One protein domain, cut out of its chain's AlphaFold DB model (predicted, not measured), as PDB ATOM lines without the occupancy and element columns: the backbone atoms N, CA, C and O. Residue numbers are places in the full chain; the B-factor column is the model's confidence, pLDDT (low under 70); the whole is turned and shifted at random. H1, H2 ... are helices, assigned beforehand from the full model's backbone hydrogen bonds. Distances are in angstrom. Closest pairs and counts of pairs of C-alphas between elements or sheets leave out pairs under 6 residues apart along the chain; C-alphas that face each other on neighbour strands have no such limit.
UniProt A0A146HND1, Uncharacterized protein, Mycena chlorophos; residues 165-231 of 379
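Overview. This is residues 165 to 231 of the 379 residues of an uncharacterized protein of Mycena chlorophos (UniProt A0A146HND1). There is little regular structure here: two helices, H1 and the longer H2 after it, stand close to each other at a steep tilt, opposite ways, in a small body made largely of loops, and a tail, residues 222 to 231, sticks out from it. The printed part has 67 residues, 23 of them in H1 and H2, in that order; it is all helix, with no named strand. It is loose, with a radius of gyration of the C-alphas of 14.8 A, and elongated, spanning 46 by 26 by 22 A.

Along the chain. Find C-alpha 196 at (58.352, 9.968, -10.246); from there H2, residues 196 to 208, runs 18.3 A to C-alpha 208 at (52.312, -5.862, -3.355). H1, residues 180 to 189, begins at (42.799, 4.711, -9.139) and is 14.2 A long.

Arrangement. Look at Glu 187 and Leu 199: their C-alphas, the closest of H1 and H2, are 7.2 A apart. The helices are close but not clearly touching, at a steep tilt of 47 degrees, opposite ways. In both, every O i to N i+4 pair is within hydrogen-bond range.

Size, cuts and confidence. The C-alphas of Gly 192 and Val 231 are farthest apart, 46.5 A. The H1 to H2 link is short. The printed part has no cut, and no printed residue is under pLDDT 70.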
ATOM      1  N   LEU A 165      60.161  -6.435  -3.187       80.44
ATOM      2  CA  LEU A 165      60.030  -5.323  -4.122       80.44
ATOM      3  C   LEU A 165      61.088  -5.425  -5.214       80.44
ATOM      4  O   LEU A 165      62.226  -5.827  -4.957       80.44
ATOM      5  N   ASN A 166      60.717  -5.046  -6.433       78.62
ATOM      6  CA  ASN A 166      61.675  -4.950  -7.515       78.62
ATOM      7  C   ASN A 166      62.516  -3.671  -7.345       78.62
ATOM      8  O   ASN A 166      61.944  -2.584  -7.259       78.62
ATOM      9  N   PRO A 167      63.862  -3.749  -7.377       75.62
ATOM     10  CA  PRO A 167      64.722  -2.563  -7.372       75.62
ATOM     11  C   PRO A 167      64.452  -1.605  -8.543       75.62
ATOM     12  O   PRO A 167      64.824  -0.436  -8.494       75.62
ATOM     13  N   ARG A 168      63.825  -2.098  -9.619       79.94
ATOM     14  CA  ARG A 168      63.393  -1.304 -10.772       79.94
ATOM     15  C   ARG A 168      61.865  -1.256 -10.805       79.94
ATOM     16  O   ARG A 168      61.260  -2.196 -11.336       79.94
ATOM     17  N   PRO A 169      61.249  -0.192 -10.257       77.44
ATOM     18  CA  PRO A 169      59.810  -0.150 -10.082       77.44
ATOM     19  C   PRO A 169      59.099  -0.141 -11.434       77.44
ATOM     20  O   PRO A 169      59.488   0.577 -12.361       77.44
ATOM     21  N   LYS A 170      58.055  -0.960 -11.562       81.25
ATOM     22  CA  LYS A 170      57.241  -1.030 -12.786       81.25
ATOM     23  C   LYS A 170      55.983  -0.191 -12.643       81.25
ATOM     24  O   LYS A 170      55.511   0.082 -11.546       81.25
ATOM     25  N   HIS A 171      55.406   0.198 -13.779       79.12
ATOM     26  CA  HIS A 171      54.104   0.851 -13.758       79.12
ATOM     27  C   HIS A 171      53.048  -0.100 -13.189       79.12
ATOM     28  O   HIS A 171      52.876  -1.226 -13.664       79.12
ATOM     29  N   VAL A 172      52.328   0.382 -12.184       83.94
ATOM     30  CA  VAL A 172      51.320  -0.384 -11.467       83.94
ATOM     31  C   VAL A 172      49.937  -0.104 -12.042       83.94
ATOM     32  O   VAL A 172      49.521   1.040 -12.177       83.94
ATOM     33  N   VAL A 173      49.209  -1.169 -12.375       86.56
ATOM     34  CA  VAL A 173      47.779  -1.093 -12.711       86.56
ATOM     35  C   VAL A 173      46.956  -1.117 -11.414       86.56
ATOM     36  O   VAL A 173      47.300  -1.929 -10.544       86.56
ATOM     37  N   PRO A 174      45.885  -0.310 -11.286       89.75
ATOM     38  CA  PRO A 174      44.976  -0.364 -10.143       89.75
ATOM     39  C   PRO A 174      44.457  -1.780  -9.862       89.75
ATOM     40  O   PRO A 174      44.257  -2.576 -10.784       89.75
ATOM     41  N   SER A 175      44.255  -2.098  -8.588       87.50
ATOM     42  CA  SER A 175      43.675  -3.360  -8.118       87.50
ATOM     43  C   SER A 175      42.306  -3.124  -7.471       87.50
ATOM     44  O   SER A 175      41.781  -2.012  -7.473       87.50
ATOM     45  N   THR A 176      41.700  -4.181  -6.925       85.75
ATOM     46  CA  THR A 176      40.406  -4.094  -6.232       85.75
ATOM     47  C   THR A 176      40.491  -3.305  -4.927       85.75
ATOM     48  O   THR A 176      39.547  -2.588  -4.606       85.75
ATOM     49  N   ARG A 177      41.598  -3.418  -4.175       86.69
ATOM     50  CA  ARG A 177      41.831  -2.647  -2.938       86.69
ATOM     51  C   ARG A 177      42.673  -1.397  -3.160       86.69
ATOM     52  O   ARG A 177      42.567  -0.457  -2.384       86.69
ATOM     53  N   TYR A 178      43.506  -1.348  -4.189       90.94
ATOM     54  CA  TYR A 178      44.285  -0.162  -4.515       90.94
ATOM     55  C   TYR A 178      43.800   0.433  -5.834       90.94
ATOM     56  O   TYR A 178      44.385   0.224  -6.897       90.94
ATOM     57  N   ASP A 179      42.660   1.117  -5.743       91.25
ATOM     58  CA  ASP A 179      41.976   1.735  -6.872       91.25
ATOM     59  C   ASP A 179      42.682   3.015  -7.367       91.25
ATOM     60  O   ASP A 179      43.605   3.552  -6.747       91.25
ATOM     61  N   ALA A 180      42.237   3.511  -8.525       92.44
ATOM     62  CA  ALA A 180      42.799   4.711  -9.139       92.44
ATOM     63  C   ALA A 180      42.595   5.975  -8.279       92.44
ATOM     64  O   ALA A 180      43.416   6.888  -8.337       92.44
ATOM     65  N   GLU A 181      41.536   6.028  -7.466       93.12
ATOM     66  CA  GLU A 181      41.254   7.165  -6.582       93.12
ATOM     67  C   GLU A 181      42.249   7.217  -5.413       93.12
ATOM     68  O   GLU A 181      42.850   8.259  -5.157       93.12
ATOM     69  N   ARG A 182      42.499   6.080  -4.751       91.38
ATOM     70  CA  ARG A 182      43.507   5.903  -3.692       91.38
ATOM     71  C   ARG A 182      44.916   6.156  -4.227       91.38
ATOM     72  O   ARG A 182      45.746   6.711  -3.505       91.38
ATOM     73  N   MET A 183      45.191   5.758  -5.471       90.50
ATOM     74  CA  MET A 183      46.444   6.093  -6.155       90.50
ATOM     75  C   MET A 183      46.586   7.606  -6.324       90.50
ATOM     76  O   MET A 183      47.560   8.162  -5.827       90.50
ATOM     77  N   ALA A 184      45.601   8.282  -6.919       91.25
ATOM     78  CA  ALA A 184      45.635   9.732  -7.110       91.25
ATOM     79  C   ALA A 184      45.742  10.501  -5.780       91.25
ATOM     80  O   ALA A 184      46.470  11.486  -5.679       91.25
ATOM     81  N   GLU A 185      45.069  10.032  -4.727       91.12
ATOM     82  CA  GLU A 185      45.165  10.625  -3.393       91.12
ATOM     83  C   GLU A 185      46.576  10.474  -2.796       91.12
ATOM     84  O   GLU A 185      47.084  11.390  -2.148       91.12
ATOM     85  N   MET A 186      47.236   9.330  -3.015       89.50
ATOM     86  CA  MET A 186      48.645   9.130  -2.648       89.50
ATOM     87  C   MET A 186      49.557  10.094  -3.414       89.50
ATOM     88  O   MET A 186      50.365  10.780  -2.789       89.50
ATOM     89  N   GLU A 187      49.395  10.210  -4.733       90.69
ATOM     90  CA  GLU A 187      50.172  11.154  -5.548       90.69
ATOM     91  C   GLU A 187      49.987  12.598  -5.064       90.69
ATOM     92  O   GLU A 187      50.962  13.329  -4.901       90.69
ATOM     93  N   GLN A 188      48.751  12.996  -4.751       91.00
ATOM     94  CA  GLN A 188      48.441  14.333  -4.251       91.00
ATOM     95  C   GLN A 188      49.089  14.614  -2.890       91.00
ATOM     96  O   GLN A 188      49.637  15.697  -2.684       91.00
ATOM     97  N   ARG A 189      49.045  13.658  -1.950       89.25
ATOM     98  CA  ARG A 189      49.663  13.815  -0.621       89.25
ATOM     99  C   ARG A 189      51.183  13.932  -0.684       89.25
ATOM    100  O   ARG A 189      51.770  14.564   0.190       89.25
ATOM    101  N   HIS A 190      51.800  13.311  -1.685       87.62
ATOM    102  CA  HIS A 190      53.250  13.280  -1.868       87.62
ATOM    103  C   HIS A 190      53.744  14.217  -2.982       87.62
ATOM    104  O   HIS A 190      54.923  14.179  -3.344       87.62
ATOM    105  N   ALA A 191      52.866  15.080  -3.504       86.44
ATOM    106  CA  ALA A 191      53.185  16.007  -4.578       86.44
ATOM    107  C   ALA A 191      54.326  16.954  -4.174       86.44
ATOM    108  O   ALA A 191      54.262  17.632  -3.149       86.44
ATOM    109  N   GLY A 192      55.382  16.995  -4.991       84.31
ATOM    110  CA  GLY A 192      56.559  17.838  -4.759       84.31
ATOM    111  C   GLY A 192      57.544  17.310  -3.712       84.31
ATOM    112  O   GLY A 192      58.586  17.931  -3.524       84.31
ATOM    113  N   PHE A 193      57.249  16.180  -3.058       88.25
ATOM    114  CA  PHE A 193      58.173  15.515  -2.136       88.25
ATOM    115  C   PHE A 193      58.860  14.309  -2.784       88.25
ATOM    116  O   PHE A 193      60.082  14.231  -2.755       88.25
ATOM    117  N   LEU A 194      58.089  13.400  -3.393       88.31
ATOM    118  CA  LEU A 194      58.632  12.205  -4.048       88.31
ATOM    119  C   LEU A 194      58.902  12.446  -5.534       88.31
ATOM    120  O   LEU A 194      58.105  13.077  -6.236       88.31
ATOM    121  N   TRP A 195      59.995  11.879  -6.040       89.19
ATOM    122  CA  TRP A 195      60.250  11.805  -7.475       89.19
ATOM    123  C   TRP A 195      59.330  10.789  -8.147       89.19
ATOM    124  O   TRP A 195      58.777   9.888  -7.516       89.19
ATOM    125  N   LYS A 196      59.204  10.882  -9.474       86.62
ATOM    126  CA  LYS A 196      58.352   9.968 -10.246       86.62
ATOM    127  C   LYS A 196      58.730   8.498 -10.021       86.62
ATOM    128  O   LYS A 196      57.846   7.659  -9.893       86.62
ATOM    129  N   GLN A 197      60.024   8.185  -9.950       86.81
ATOM    130  CA  GLN A 197      60.516   6.828  -9.698       86.81
ATOM    131  C   GLN A 197      60.184   6.343  -8.280       86.81
ATOM    132  O   GLN A 197      59.794   5.190  -8.107       86.81
ATOM    133  N   GLU A 198      60.296   7.214  -7.278       88.06
ATOM    134  CA  GLU A 198      59.970   6.889  -5.882       88.06
ATOM    135  C   GLU A 198      58.467   6.680  -5.696       88.06
ATOM    136  O   GLU A 198      58.041   5.752  -5.013       88.06
ATOM    137  N   LEU A 199      57.651   7.490  -6.372       88.94
ATOM    138  CA  LEU A 199      56.202   7.339  -6.388       88.94
ATOM    139  C   LEU A 199      55.786   6.015  -7.049       88.94
ATOM    140  O   LEU A 199      54.929   5.304  -6.531       88.94
ATOM    141  N   MET A 200      56.447   5.626  -8.145       88.81
ATOM    142  CA  MET A 200      56.242   4.311  -8.760       88.81
ATOM    143  C   MET A 200      56.599   3.164  -7.805       88.81
ATOM    144  O   MET A 200      55.851   2.192  -7.722       88.81
ATOM    145  N   LEU A 201      57.701   3.285  -7.057       90.00
ATOM    146  CA  LEU A 201      58.079   2.304  -6.039       90.00
ATOM    147  C   LEU A 201      57.048   2.237  -4.905       90.00
ATOM    148  O   LEU A 201      56.694   1.143  -4.469       90.00
ATOM    149  N   LEU A 202      56.522   3.382  -4.462       89.62
ATOM    150  CA  LEU A 202      55.460   3.443  -3.460       89.62
ATOM    151  C   LEU A 202      54.197   2.720  -3.946       89.62
ATOM    152  O   LEU A 202      53.633   1.917  -3.205       89.62
ATOM    153  N   HIS A 203      53.777   2.944  -5.194       91.06
ATOM    154  CA  HIS A 203      52.639   2.231  -5.775       91.06
ATOM    155  C   HIS A 203      52.880   0.718  -5.854       91.06
ATOM    156  O   HIS A 203      51.971  -0.060  -5.557       91.06
ATOM    157  N   GLU A 204      54.089   0.287  -6.230       90.44
ATOM    158  CA  GLU A 204      54.453  -1.134  -6.266       90.44
ATOM    159  C   GLU A 204      54.419  -1.746  -4.865       90.44
ATOM    160  O   GLU A 204      53.837  -2.813  -4.676       90.44
ATOM    161  N   PHE A 205      54.952  -1.034  -3.872       89.88
ATOM    162  CA  PHE A 205      54.930  -1.450  -2.476       89.88
ATOM    163  C   PHE A 205      53.513  -1.600  -1.929       89.88
ATOM    164  O   PHE A 205      53.182  -2.651  -1.372       89.88
ATOM    165  N   VAL A 206      52.666  -0.585  -2.113       90.62
ATOM    166  CA  VAL A 206      51.282  -0.602  -1.627       90.62
ATOM    167  C   VAL A 206      50.487  -1.708  -2.306       90.62
ATOM    168  O   VAL A 206      49.747  -2.418  -1.631       90.62
ATOM    169  N   LYS A 207      50.669  -1.908  -3.616       90.44
ATOM    170  CA  LYS A 207      49.987  -2.980  -4.343       90.44
ATOM    171  C   LYS A 207      50.458  -4.367  -3.922       90.44
ATOM    172  O   LYS A 207      49.627  -5.241  -3.708       90.44
ATOM    173  N   ALA A 208      51.767  -4.579  -3.793       89.50
ATOM    174  CA  ALA A 208      52.312  -5.862  -3.355       89.50
ATOM    175  C   ALA A 208      51.796  -6.256  -1.960       89.50
ATOM    176  O   ALA A 208      51.634  -7.438  -1.674       89.50
ATOM    177  N   HIS A 209      51.488  -5.265  -1.119       88.56
ATOM    178  CA  HIS A 209      50.997  -5.448   0.246       88.56
ATOM    179  C   HIS A 209      49.550  -4.966   0.421       88.56
ATOM    180  O   HIS A 209      49.170  -4.545   1.515       88.56
ATOM    181  N   GLU A 210      48.721  -5.021  -0.626       88.69
ATOM    182  CA  GLU A 210      47.368  -4.443  -0.599       88.69
ATOM    183  C   GLU A 210      46.455  -5.065   0.471       88.69
ATOM    184  O   GLU A 210      45.497  -4.444   0.929       88.69
ATOM    185  N   GLU A 211      46.765  -6.283   0.919       86.06
ATOM    186  CA  GLU A 211      46.043  -6.946   2.002       86.06
ATOM    187  C   GLU A 211      46.417  -6.441   3.403       86.06
ATOM    188  O   GLU A 211      45.633  -6.603   4.340       86.06
ATOM    189  N   ALA A 212      47.594  -5.826   3.558       86.38
ATOM    190  CA  ALA A 212      48.095  -5.330   4.838       86.38
ATOM    191  C   ALA A 212      47.516  -3.955   5.210       86.38
ATOM    192  O   ALA A 212      47.423  -3.609   6.393       86.38
ATOM    193  N   PHE A 213      47.121  -3.170   4.211       87.88
ATOM    194  CA  PHE A 213      46.546  -1.844   4.391       87.88
ATOM    195  C   PHE A 213      45.018  -1.918   4.492       87.88
ATOM    196  O   PHE A 213      44.360  -2.695   3.804       87.88
ATOM    197  N   ALA A 214      44.449  -1.093   5.372       86.31
ATOM    198  CA  ALA A 214      43.006  -0.983   5.555       86.31
ATOM    199  C   ALA A 214      42.575   0.464   5.309       86.31
ATOM    200  O   ALA A 214      42.838   1.342   6.136       86.31
ATOM    201  N   TRP A 215      41.901   0.706   4.187       84.69
ATOM    202  CA  TRP A 215      41.309   1.998   3.845       84.69
ATOM    203  C   TRP A 215      39.888   2.100   4.395       84.69
ATOM    204  O   TRP A 215      39.461   3.166   4.842       84.69
ATOM    205  N   THR A 216      39.165   0.978   4.429       82.75
ATOM    206  CA  THR A 216      37.830   0.889   5.031       82.75
ATOM    207  C   THR A 216      37.832   0.067   6.320       82.75
ATOM    208  O   THR A 216      38.787  -0.624   6.674       82.75
ATOM    209  N   ALA A 217      36.735   0.150   7.081       74.56
ATOM    210  CA  ALA A 217      36.584  -0.636   8.305       74.56
ATOM    211  C   ALA A 217      36.407  -2.143   8.040       74.56
ATOM    212  O   ALA A 217      36.632  -2.929   8.962       74.56
ATOM    213  N   GLU A 218      36.002  -2.515   6.824       76.56
ATOM    214  CA  GLU A 218      35.735  -3.890   6.384       76.56
ATOM    215  C   GLU A 218      37.022  -4.617   5.978       76.56
ATOM    216  O   GLU A 218      37.191  -5.790   6.288       76.56
ATOM    217  N   GLU A 219      37.984  -3.895   5.396       80.88
ATOM    218  CA  GLU A 219      39.319  -4.399   5.021       80.88
ATOM    219  C   GLU A 219      40.234  -4.648   6.234       80.88
ATOM    220  O   GLU A 219      41.410  -4.989   6.112       80.88
ATOM    221  N   ARG A 220      39.716  -4.449   7.443       78.25
ATOM    222  CA  ARG A 220      40.486  -4.542   8.672       78.25
ATOM    223  C   ARG A 220      40.909  -5.982   8.965       78.25
ATOM    224  O   ARG A 220      40.080  -6.851   9.219       78.25
ATOM    225  N   GLY A 221      42.217  -6.176   9.117       80.56
ATOM    226  CA  GLY A 221      42.791  -7.433   9.586       80.56
ATOM    227  C   GLY A 221      42.421  -7.802  11.032       80.56
ATOM    228  O   GLY A 221      42.192  -6.952  11.908       80.56
ATOM    229  N   THR A 222      42.418  -9.108  11.297       80.81
ATOM    230  CA  THR A 222      42.366  -9.696  12.644       80.81
ATOM    231  C   THR A 222      43.680 -10.412  12.934       80.81
ATOM    232  O   THR A 222      44.388 -10.816  12.014       80.81
ATOM    233  N   PHE A 223      44.052 -10.529  14.210       83.25
ATOM    234  CA  PHE A 223      45.237 -11.314  14.549       83.25
ATOM    235  C   PHE A 223      44.962 -12.794  14.297       83.25
ATOM    236  O   PHE A 223      43.900 -13.296  14.667       83.25
ATOM    237  N   ARG A 224      45.935 -13.495  13.706       83.31
ATOM    238  CA  ARG A 224      45.868 -14.948  13.538       83.31
ATOM    239  C   ARG A 224      45.700 -15.618  14.900       83.31
ATOM    240  O   ARG A 224      46.504 -15.389  15.806       83.31
ATOM    241  N   HIS A 225      44.670 -16.450  15.025       83.25
ATOM    242  CA  HIS A 225      44.381 -17.173  16.263       83.25
ATOM    243  C   HIS A 225      45.454 -18.207  16.617       83.25
ATOM    244  O   HIS A 225      45.632 -18.483  17.800       83.25
ATOM    245  N   ASP A 226      46.191 -18.702  15.618       83.75
ATOM    246  CA  ASP A 226      47.331 -19.605  15.816       83.75
ATOM    247  C   ASP A 226      48.458 -18.918  16.597       83.75
ATOM    248  O   ASP A 226      49.094 -19.539  17.436       83.75
ATOM    249  N   PHE A 227      48.686 -17.621  16.346       84.69
ATOM    250  CA  PHE A 227      49.740 -16.851  17.021       84.69
ATOM    251  C   PHE A 227      49.263 -16.264  18.344       84.69
ATOM    252  O   PHE A 227      50.019 -16.150  19.315       84.69
ATOM    253  N   PHE A 228      47.997 -15.848  18.352       84.94
ATOM    254  CA  PHE A 228      47.360 -15.148  19.454       84.94
ATOM    255  C   PHE A 228      46.045 -15.849  19.802       84.94
ATOM    256  O   PHE A 228      44.975 -15.448  19.317       84.94
ATOM    257  N   PRO A 229      46.097 -16.889  20.651       84.88
ATOM    258  CA  PRO A 229      44.889 -17.551  21.100       84.88
ATOM    259  C   PRO A 229      43.986 -16.577  21.878       84.88
ATOM    260  O   PRO A 229      44.460 -15.590  22.453       84.88
ATOM    261  N   PRO A 230      42.665 -16.839  21.920       83.62
ATOM    262  CA  PRO A 230      41.720 -16.123  22.769       83.62
ATOM    263  C   PRO A 230      42.237 -15.885  24.192       83.62
ATOM    264  O   PRO A 230      42.517 -16.831  24.923       83.62
ATOM    265  N   VAL A 231      42.309 -14.618  24.604       84.12
ATOM    266  CA  VAL A 231      42.755 -14.244  25.954       84.12
ATOM    267  C   VAL A 231      41.616 -14.444  26.956       84.12
ATOM    268  O   VAL A 231      40.474 -14.054  26.700       84.12
TER     269      VAL A 231